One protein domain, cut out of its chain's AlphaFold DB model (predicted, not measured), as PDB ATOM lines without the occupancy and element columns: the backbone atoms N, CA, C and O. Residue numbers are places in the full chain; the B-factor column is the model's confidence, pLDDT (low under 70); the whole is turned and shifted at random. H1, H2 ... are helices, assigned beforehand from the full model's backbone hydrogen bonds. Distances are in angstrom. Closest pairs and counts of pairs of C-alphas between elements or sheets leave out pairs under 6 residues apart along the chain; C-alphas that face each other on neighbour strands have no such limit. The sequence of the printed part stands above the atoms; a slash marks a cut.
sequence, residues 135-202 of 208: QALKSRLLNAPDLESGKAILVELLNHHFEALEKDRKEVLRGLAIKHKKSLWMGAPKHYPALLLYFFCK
ATOM      1  N   GLN A 135     144.926 150.965  99.494       79.75
ATOM      2  CA  GLN A 135     145.784 149.906 100.040       79.75
ATOM      3  C   GLN A 135     147.099 149.739  99.263       79.75
ATOM      4  O   GLN A 135     148.162 149.525  99.850       79.75
ATOM      5  N   ALA A 136     147.055 149.899  97.940       81.50
ATOM      6  CA  ALA A 136     148.245 149.837  97.101       81.50
ATOM      7  C   ALA A 136     149.160 151.046  97.345       81.50
ATOM      8  O   ALA A 136     150.380 150.894  97.423       81.50
ATOM      9  N   LEU A 137     148.585 152.242  97.510       83.06
ATOM     10  CA  LEU A 137     149.344 153.456  97.814       83.06
ATOM     11  C   LEU A 137     149.934 153.429  99.230       83.06
ATOM     12  O   LEU A 137     151.112 153.740  99.394       83.06
ATOM     13  N   LYS A 138     149.177 152.960 100.229       83.75
ATOM     14  CA  LYS A 138     149.660 152.737 101.601       83.75
ATOM     15  C   LYS A 138     150.856 151.783 101.626       83.75
ATOM     16  O   LYS A 138     151.891 152.106 102.206       83.75
ATOM     17  N   SER A 139     150.755 150.637 100.952       82.38
ATOM     18  CA  SER A 139     151.859 149.670 100.876       82.38
ATOM     19  C   SER A 139     153.100 150.255 100.193       82.38
ATOM     20  O   SER A 139     154.222 150.068 100.669       82.38
ATOM     21  N   ARG A 140     152.919 151.027  99.113       84.88
ATOM     22  CA  ARG A 140     154.031 151.704  98.425       84.88
ATOM     23  C   ARG A 140     154.675 152.790  99.286       84.88
ATOM     24  O   ARG A 140     155.892 152.906  99.256       84.88
ATOM     25  N   LEU A 141     153.898 153.531 100.077       85.25
ATOM     26  CA  LEU A 141     154.426 154.528 101.014       85.25
ATOM     27  C   LEU A 141     155.324 153.874 102.075       85.25
ATOM     28  O   LEU A 141     156.427 154.346 102.335       85.25
ATOM     29  N   LEU A 142     154.875 152.756 102.656       83.56
ATOM     30  CA  LEU A 142     155.624 152.025 103.688       83.56
ATOM     31  C   LEU A 142     156.891 151.337 103.162       83.56
ATOM     32  O   LEU A 142     157.757 150.959 103.951       83.56
ATOM     33  N   ASN A 143     156.992 151.155 101.849       84.56
ATOM     34  CA  ASN A 143     158.125 150.519 101.181       84.56
ATOM     35  C   ASN A 143     158.801 151.462 100.172       84.56
ATOM     36  O   ASN A 143     159.428 150.992  99.225       84.56
ATOM     37  N   ALA A 144     158.653 152.779 100.343       84.50
ATOM     38  CA  ALA A 144     159.204 153.753  99.412       84.50
ATOM     39  C   ALA A 144     160.742 153.635  99.351       84.50
ATOM     40  O   ALA A 144     161.380 153.599 100.411       84.50
ATOM     41  N   PRO A 145     161.348 153.590  98.150       77.62
ATOM     42  CA  PRO A 145     162.795 153.419  98.004       77.62
ATOM     43  C   PRO A 145     163.578 154.649  98.486       77.62
ATOM     44  O   PRO A 145     164.654 154.500  99.063       77.62
ATOM     45  N   ASP A 146     163.007 155.842  98.319       81.12
ATOM     46  CA  ASP A 146     163.623 157.128  98.642       81.12
ATOM     47  C   ASP A 146     162.588 158.162  99.145       81.12
ATOM     48  O   ASP A 146     161.372 157.926  99.158       81.12
ATOM     49  N   LEU A 147     163.085 159.322  99.594       77.81
ATOM     50  CA  LEU A 147     162.272 160.404 100.155       77.81
ATOM     51  C   LEU A 147     161.345 161.063  99.126       77.81
ATOM     52  O   LEU A 147     160.220 161.419  99.477       77.81
ATOM     53  N   GLU A 148     161.805 161.268  97.893       80.44
ATOM     54  CA  GLU A 148     161.028 161.947  96.853       80.44
ATOM     55  C   GLU A 148     159.850 161.078  96.422       80.44
ATOM     56  O   GLU A 148     158.706 161.540  96.432       80.44
ATOM     57  N   SER A 149     160.105 159.789  96.188       81.75
ATOM     58  CA  SER A 149     159.070 158.792  95.918       81.75
ATOM     59  C   SER A 149     158.045 158.722  97.052       81.75
ATOM     60  O   SER A 149     156.838 158.722  96.807       81.75
ATOM     61  N   GLY A 150     158.503 158.707  98.311       83.50
ATOM     62  CA  GLY A 150     157.613 158.686  99.474       83.50
ATOM     63  C   GLY A 150     156.745 159.945  99.592       83.50
ATOM     64  O   GLY A 150     155.548 159.843  99.863       83.50
ATOM     65  N   LYS A 151     157.314 161.130  99.333       80.50
ATOM     66  CA  LYS A 151     156.569 162.400  99.316       80.50
ATOM     67  C   LYS A 151     155.519 162.420  98.211       80.50
ATOM     68  O   LYS A 151     154.384 162.805  98.481       80.50
ATOM     69  N   ALA A 152     155.868 161.979  97.004       80.81
ATOM     70  CA  ALA A 152     154.941 161.925  95.878       80.81
ATOM     71  C   ALA A 152     153.738 161.013  96.176       80.81
ATOM     72  O   ALA A 152     152.594 161.419  95.977       80.81
ATOM     73  N   ILE A 153     153.982 159.826  96.747       83.62
ATOM     74  CA  ILE A 153     152.914 158.894  97.149       83.62
ATOM     75  C   ILE A 153     152.030 159.505  98.244       83.62
ATOM     76  O   ILE A 153     150.811 159.341  98.219       83.62
ATOM     77  N   LEU A 154     152.618 160.222  99.208       81.31
ATOM     78  CA  LEU A 154     151.840 160.879 100.255       81.31
ATOM     79  C   LEU A 154     150.965 162.009  99.699       81.31
ATOM     80  O   LEU A 154     149.824 162.150 100.126       81.31
ATOM     81  N   VAL A 155     151.469 162.793  98.742       80.50
ATOM     82  CA  VAL A 155     150.681 163.825  98.050       80.50
ATOM     83  C   VAL A 155     149.505 163.192  97.299       80.50
ATOM     84  O   VAL A 155     148.384 163.676  97.414       80.50
ATOM     85  N   GLU A 156     149.723 162.071  96.608       81.00
ATOM     86  CA  GLU A 156     148.657 161.322  95.928       81.00
ATOM     87  C   GLU A 156     147.588 160.816  96.918       81.00
ATOM     88  O   GLU A 156     146.389 160.972  96.680       81.00
ATOM     89  N   LEU A 157     148.009 160.277  98.069       82.25
ATOM     90  CA  LEU A 157     147.102 159.846  99.139       82.25
ATOM     91  C   LEU A 157     146.297 161.009  99.734       82.25
ATOM     92  O   LEU A 157     145.107 160.848  99.991       82.25
ATOM     93  N   LEU A 158     146.924 162.168  99.939       79.38
ATOM     94  CA  LEU A 158     146.258 163.355 100.476       79.38
ATOM     95  C   LEU A 158     145.238 163.945  99.503       79.38
ATOM     96  O   LEU A 158     144.194 164.412  99.942       79.38
ATOM     97  N   ASN A 159     145.517 163.901  98.203       76.00
ATOM     98  CA  ASN A 159     144.650 164.513  97.200       76.00
ATOM     99  C   ASN A 159     143.461 163.629  96.809       76.00
ATOM    100  O   ASN A 159     142.401 164.152  96.475       76.00
ATOM    101  N   HIS A 160     143.621 162.301  96.836       78.06
ATOM    102  CA  HIS A 160     142.605 161.376  96.317       78.06
ATOM    103  C   HIS A 160     141.992 160.441  97.365       78.06
ATOM    104  O   HIS A 160     140.919 159.898  97.122       78.06
ATOM    105  N   HIS A 161     142.639 160.245  98.520       78.88
ATOM    106  CA  HIS A 161     142.208 159.281  99.546       78.88
ATOM    107  C   HIS A 161     142.281 159.855 100.970       78.88
ATOM    108  O   HIS A 161     142.557 159.119 101.922       78.88
ATOM    109  N   PHE A 162     142.040 161.163 101.128       78.81
ATOM    110  CA  PHE A 162     142.186 161.866 102.407       78.81
ATOM    111  C   PHE A 162     141.400 161.204 103.545       78.81
ATOM    112  O   PHE A 162     141.976 160.888 104.581       78.81
ATOM    113  N   GLU A 163     140.113 160.916 103.338       74.62
ATOM    114  CA  GLU A 163     139.248 160.344 104.378       74.62
ATOM    115  C   GLU A 163     139.715 158.959 104.850       74.62
ATOM    116  O   GLU A 163     139.658 158.639 106.039       74.62
ATOM    117  N   ALA A 164     140.200 158.127 103.924       79.44
ATOM    118  CA  ALA A 164     140.744 156.812 104.249       79.44
ATOM    119  C   ALA A 164     142.077 156.936 105.001       79.44
ATOM    120  O   ALA A 164     142.297 156.240 105.993       79.44
ATOM    121  N   LEU A 165     142.943 157.866 104.577       81.00
ATOM    122  CA  LEU A 165     144.211 158.152 105.244       81.00
ATOM    123  C   LEU A 165     144.015 158.727 106.651       81.00
ATOM    124  O   LEU A 165     144.774 158.385 107.554       81.00
ATOM    125  N   GLU A 166     143.014 159.584 106.851       79.25
ATOM    126  CA  GLU A 166     142.709 160.173 108.154       79.25
ATOM    127  C   GLU A 166     142.238 159.103 109.147       79.25
ATOM    128  O   GLU A 166     142.759 159.030 110.265       79.25
ATOM    129  N   LYS A 167     141.325 158.216 108.721       80.25
ATOM    130  CA  LYS A 167     140.849 157.083 109.537       80.25
ATOM    131  C   LYS A 167     141.983 156.132 109.923       80.25
ATOM    132  O   LYS A 167     142.032 155.652 111.054       80.25
ATOM    133  N   ASP A 168     142.924 155.910 109.010       80.75
ATOM    134  CA  ASP A 168     144.019 154.948 109.163       80.75
ATOM    135  C   ASP A 168     145.357 155.592 109.605       80.75
ATOM    136  O   ASP A 168     146.422 154.965 109.645       80.75
ATOM    137  N   ARG A 169     145.322 156.876 109.983       79.50
ATOM    138  CA  ARG A 169     146.500 157.698 110.314       79.50
ATOM    139  C   ARG A 169     147.425 157.024 111.325       79.50
ATOM    140  O   ARG A 169     148.646 157.023 111.166       79.50
ATOM    141  N   LYS A 170     146.849 156.437 112.378       77.94
ATOM    142  CA  LYS A 170     147.608 155.770 113.448       77.94
ATOM    143  C   LYS A 170     148.326 154.515 112.959       77.94
ATOM    144  O   LYS A 170     149.365 154.166 113.512       77.94
ATOM    145  N   GLU A 171     147.775 153.794 111.989       80.75
ATOM    146  CA  GLU A 171     148.405 152.588 111.454       80.75
ATOM    147  C   GLU A 171     149.539 152.942 110.493       80.75
ATOM    148  O   GLU A 171     150.629 152.383 110.602       80.75
ATOM    149  N   VAL A 172     149.330 153.943 109.632       83.06
ATOM    150  CA  VAL A 172     150.365 154.443 108.714       83.06
ATOM    151  C   VAL A 172     151.565 155.001 109.486       83.06
ATOM    152  O   VAL A 172     152.705 154.641 109.192       83.06
ATOM    153  N   LEU A 173     151.323 155.807 110.528       80.38
ATOM    154  CA  LEU A 173     152.383 156.325 111.400       80.38
ATOM    155  C   LEU A 173     153.140 155.203 112.118       80.38
ATOM    156  O   LEU A 173     154.372 155.219 112.149       80.38
ATOM    157  N   ARG A 174     152.425 154.200 112.652       81.88
ATOM    158  CA  ARG A 174     153.053 153.017 113.264       81.88
ATOM    159  C   ARG A 174     153.914 152.261 112.254       81.88
ATOM    160  O   ARG A 174     155.048 151.919 112.575       81.88
ATOM    161  N   GLY A 175     153.428 152.053 111.032       82.94
ATOM    162  CA  GLY A 175     154.179 151.396 109.963       82.94
ATOM    163  C   GLY A 175     155.475 152.132 109.611       82.94
ATOM    164  O   GLY A 175     156.539 151.510 109.561       82.94
ATOM    165  N   LEU A 176     155.418 153.455 109.438       82.62
ATOM    166  CA  LEU A 176     156.599 154.284 109.159       82.62
ATOM    167  C   LEU A 176     157.588 154.298 110.333       82.62
ATOM    168  O   LEU A 176     158.795 154.204 110.115       82.62
ATOM    169  N   ALA A 177     157.097 154.342 111.575       81.06
ATOM    170  CA  ALA A 177     157.934 154.261 112.770       81.06
ATOM    171  C   ALA A 177     158.638 152.897 112.899       81.06
ATOM    172  O   ALA A 177     159.821 152.844 113.232       81.06
ATOM    173  N   ILE A 178     157.955 151.792 112.579       82.31
ATOM    174  CA  ILE A 178     158.553 150.446 112.550       82.31
ATOM    175  C   ILE A 178     159.643 150.363 111.474       82.31
ATOM    176  O   ILE A 178     160.720 149.823 111.733       82.31
ATOM    177  N   LYS A 179     159.394 150.919 110.282       81.31
ATOM    178  CA  LYS A 179     160.379 150.971 109.191       81.31
ATOM    179  C   LYS A 179     161.594 151.809 109.561       81.31
ATOM    180  O   LYS A 179     162.710 151.343 109.357       81.31
ATOM    181  N   HIS A 180     161.386 152.969 110.181       78.50
ATOM    182  CA  HIS A 180     162.464 153.788 110.723       78.50
ATOM    183  C   HIS A 180     163.269 153.043 111.792       78.50
ATOM    184  O   HIS A 180     164.494 152.999 111.722       78.50
ATOM    185  N   LYS A 181     162.598 152.399 112.756       77.31
ATOM    186  CA  LYS A 181     163.285 151.598 113.772       77.31
ATOM    187  C   LYS A 181     164.145 150.541 113.086       77.31
ATOM    188  O   LYS A 181     165.342 150.517 113.317       77.31
ATOM    189  N   LYS A 182     163.583 149.739 112.175       75.25
ATOM    190  CA  LYS A 182     164.323 148.714 111.415       75.25
ATOM    191  C   LYS A 182     165.486 149.296 110.597       75.25
ATOM    192  O   LYS A 182     166.526 148.651 110.498       75.25
ATOM    193  N   SER A 183     165.330 150.498 110.040       70.88
ATOM    194  CA  SER A 183     166.370 151.175 109.260       70.88
ATOM    195  C   SER A 183     167.574 151.575 110.125       70.88
ATOM    196  O   SER A 183     168.704 151.487 109.651       70.88
ATOM    197  N   LEU A 184     167.357 151.918 111.402       69.25
ATOM    198  CA  LEU A 184     168.427 152.189 112.374       69.25
ATOM    199  C   LEU A 184     169.270 150.944 112.701       69.25
ATOM    200  O   LEU A 184     170.477 151.070 112.868       69.25
ATOM    201  N   TRP A 185     168.661 149.753 112.766       63.38
ATOM    202  CA  TRP A 185     169.366 148.504 113.119       63.38
ATOM    203  C   TRP A 185     170.070 147.828 111.932       63.38
ATOM    204  O   TRP A 185     171.027 147.094 112.140       63.38
ATOM    205  N   MET A 186     169.595 148.037 110.698       61.12
ATOM    206  CA  MET A 186     170.027 147.279 109.506       61.12
ATOM    207  C   MET A 186     170.844 148.110 108.497       61.12
ATOM    208  O   MET A 186     171.083 147.649 107.386       61.12
ATOM    209  N   GLY A 187     171.226 149.350 108.830       61.12
ATOM    210  CA  GLY A 187     172.023 150.215 107.942       61.12
ATOM    211  C   GLY A 187     171.319 150.652 106.644       61.12
ATOM    212  O   GLY A 187     171.976 151.092 105.706       61.12
ATOM    213  N   ALA A 188     169.989 150.537 106.584       59.78
ATOM    214  CA  ALA A 188     169.157 150.815 105.410       59.78
ATOM    215  C   ALA A 188     168.387 152.159 105.569       59.78
ATOM    216  O   ALA A 188     168.477 152.795 106.619       59.78
ATOM    217  N   PRO A 189     167.678 152.665 104.541       58.88
ATOM    218  CA  PRO A 189     167.726 154.076 104.138       58.88
ATOM    219  C   PRO A 189     167.097 155.094 105.116       58.88
ATOM    220  O   PRO A 189     166.091 154.847 105.781       58.88
ATOM    221  N   LYS A 190     167.736 156.274 105.186       66.62
ATOM    222  CA  LYS A 190     167.571 157.328 106.213       66.62
ATOM    223  C   LYS A 190     166.374 158.272 105.992       66.62
ATOM    224  O   LYS A 190     166.286 159.305 106.652       66.62
ATOM    225  N   HIS A 191     165.456 157.966 105.074       72.88
ATOM    226  CA  HIS A 191     164.374 158.885 104.678       72.88
ATOM    227  C   HIS A 191     163.073 158.741 105.472       72.88
ATOM    228  O   HIS A 191     162.264 159.667 105.465       72.88
ATOM    229  N   TYR A 192     162.860 157.635 106.192       77.38
ATOM    230  CA  TYR A 192     161.650 157.439 107.004       77.38
ATOM    231  C   TYR A 192     161.437 158.507 108.104       77.38
ATOM    232  O   TYR A 192     160.296 158.940 108.266       77.38
ATOM    233  N   PRO A 193     162.476 159.017 108.803       75.75
ATOM    234  CA  PRO A 193     162.340 160.169 109.705       75.75
ATOM    235  C   PRO A 193     161.831 161.427 109.007       75.75
ATOM    236  O   PRO A 193     160.940 162.106 109.510       75.75
ATOM    237  N   ALA A 194     162.360 161.720 107.817       75.94
ATOM    238  CA  ALA A 194     161.946 162.877 107.035       75.94
ATOM    239  C   ALA A 194     160.507 162.725 106.513       75.94
ATOM    240  O   ALA A 194     159.773 163.708 106.469       75.94
ATOM    241  N   LEU A 195     160.073 161.504 106.178       74.56
ATOM    242  CA  LEU A 195     158.678 161.216 105.829       74.56
ATOM    243  C   LEU A 195     157.733 161.360 107.026       74.56
ATOM    244  O   LEU A 195     156.651 161.917 106.861       74.56
ATOM    245  N   LEU A 196     158.137 160.916 108.224       75.62
ATOM    246  CA  LEU A 196     157.373 161.136 109.456       75.62
ATOM    247  C   LEU A 196     157.207 162.635 109.725       75.62
ATOM    248  O   LEU A 196     156.080 163.101 109.868       75.62
ATOM    249  N   LEU A 197     158.302 163.401 109.713       70.75
ATOM    250  CA  LEU A 197     158.262 164.855 109.895       70.75
ATOM    251  C   LEU A 197     157.384 165.536 108.839       70.75
ATOM    252  O   LEU A 197     156.551 166.368 109.175       70.75
ATOM    253  N   TYR A 198     157.503 165.145 107.571       71.06
ATOM    254  CA  TYR A 198     156.686 165.700 106.492       71.06
ATOM    255  C   TYR A 198     155.189 165.376 106.648       71.06
ATOM    256  O   TYR A 198     154.344 166.220 106.352       71.06
ATOM    257  N   PHE A 199     154.855 164.189 107.165       70.50
ATOM    258  CA  PHE A 199     153.485 163.806 107.507       70.50
ATOM    259  C   PHE A 199     152.921 164.660 108.659       70.50
ATOM    260  O   PHE A 199     151.753 165.040 108.617       70.50
ATOM    261  N   PHE A 200     153.738 165.000 109.664       64.56
ATOM    262  CA  PHE A 200     153.339 165.864 110.785       64.56
ATOM    263  C   PHE A 200     153.248 167.354 110.413       64.56
ATOM    264  O   PHE A 200     152.327 168.031 110.860       64.56
ATOM    265  N   CYS A 201     154.167 167.863 109.587       57.53
ATOM    266  CA  CYS A 201     154.292 169.293 109.280       57.53
ATOM    267  C   CYS A 201     153.303 169.814 108.221       57.53
ATOM    268  O   CYS A 201     153.265 171.017 107.960       57.53
ATOM    269  N   LYS A 202     152.505 168.953 107.575       59.72
ATOM    270  CA  LYS A 202     151.457 169.410 106.647       59.72
ATOM    271  C   LYS A 202     150.261 169.971 107.448       59.72
ATOM    272  O   LYS A 202     149.704 169.254 108.283       59.72
TER     273      LYS A 202
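Overview. This is residues 135 to 202 of the 208 residues of an uncharacterized protein of Helicobacter bizzozeronii CCUG 35545 (UniProt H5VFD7). Two helical hairpins, H1 with H2 and H4 with H5, pack together so that their four helices make a tilted ring, H2 opposite H4 and H1 opposite H5, while the short H3 lies across one end between H2 and H4. The long H4 passes beyond its partners at the end away from H3. The printed part has 68 residues with five named helices, H1 to H5 in order along the chain, and no named strand; its class is all helix. It is compact, with a radius of gyration of the C-alphas of 11.3 A, and its C-alphas span 34 by 24 by 21 A.

Arrangement. Begin with H1, residues 135 to 142, and H2, residues 147 to 160: they form a helical hairpin and touch, closest at the C-alphas of Leu 141 and Gly 150, 5.5 A apart, with a shallow tilt of 31 degrees, opposite ways. Move on to H3, residues 162 to 167, which is about perpendicular to H2 at 84 degrees and close but not clearly touching it; their closest C-alphas, of Leu 157 and Leu 165, are 7.0 A apart. Next comes H4, residues 169 to 186, which touches H1 with residues 172 to 179 alone, at a steep tilt of 38 degrees, the same way; look at the closest C-alphas, of Leu 142 and Leu 176, 6.0 A apart. H5, residues 192 to 201, forms the second helical hairpin with H4, at a shallow tilt of 29 degrees, opposite ways. H4 touches H5 with residues 173 to 180 alone, and the closest C-alphas, of His 180 and Tyr 192, are 5.3 A apart. H5 also touches H2, closest at the C-alphas of Leu 147 and Leu 195, 6.8 A apart. H1 and H5 are apart, and so are H2 and H4. In H1, H2, H3, H4 and H5 every O i to N i+4 pair is within hydrogen-bond range.

Along the chain. Find C-alpha 135 at (145.784, 149.906, 100.040), where H1 begins; it runs 10.7 A to C-alpha 142. H2 runs 20.1 A from C-alpha 147 to C-alpha 160. Find C-alpha 169 at (146.500, 157.698, 110.314); from there H4, the longest helix, runs 25.7 A to C-alpha 186. H5 runs 14.1 A and ends at C-alpha 201, (154.292, 169.293, 109.280).

Size, cuts and confidence. The two C-alphas farthest apart are those of Glu 163 and Gly 187, 34.5 A. The printed part has no cut, and its four links between helices are tight. Look for pLDDT under 70 at residues 184 to 190 and 200 to 202; the mean of the printed part is 77.0.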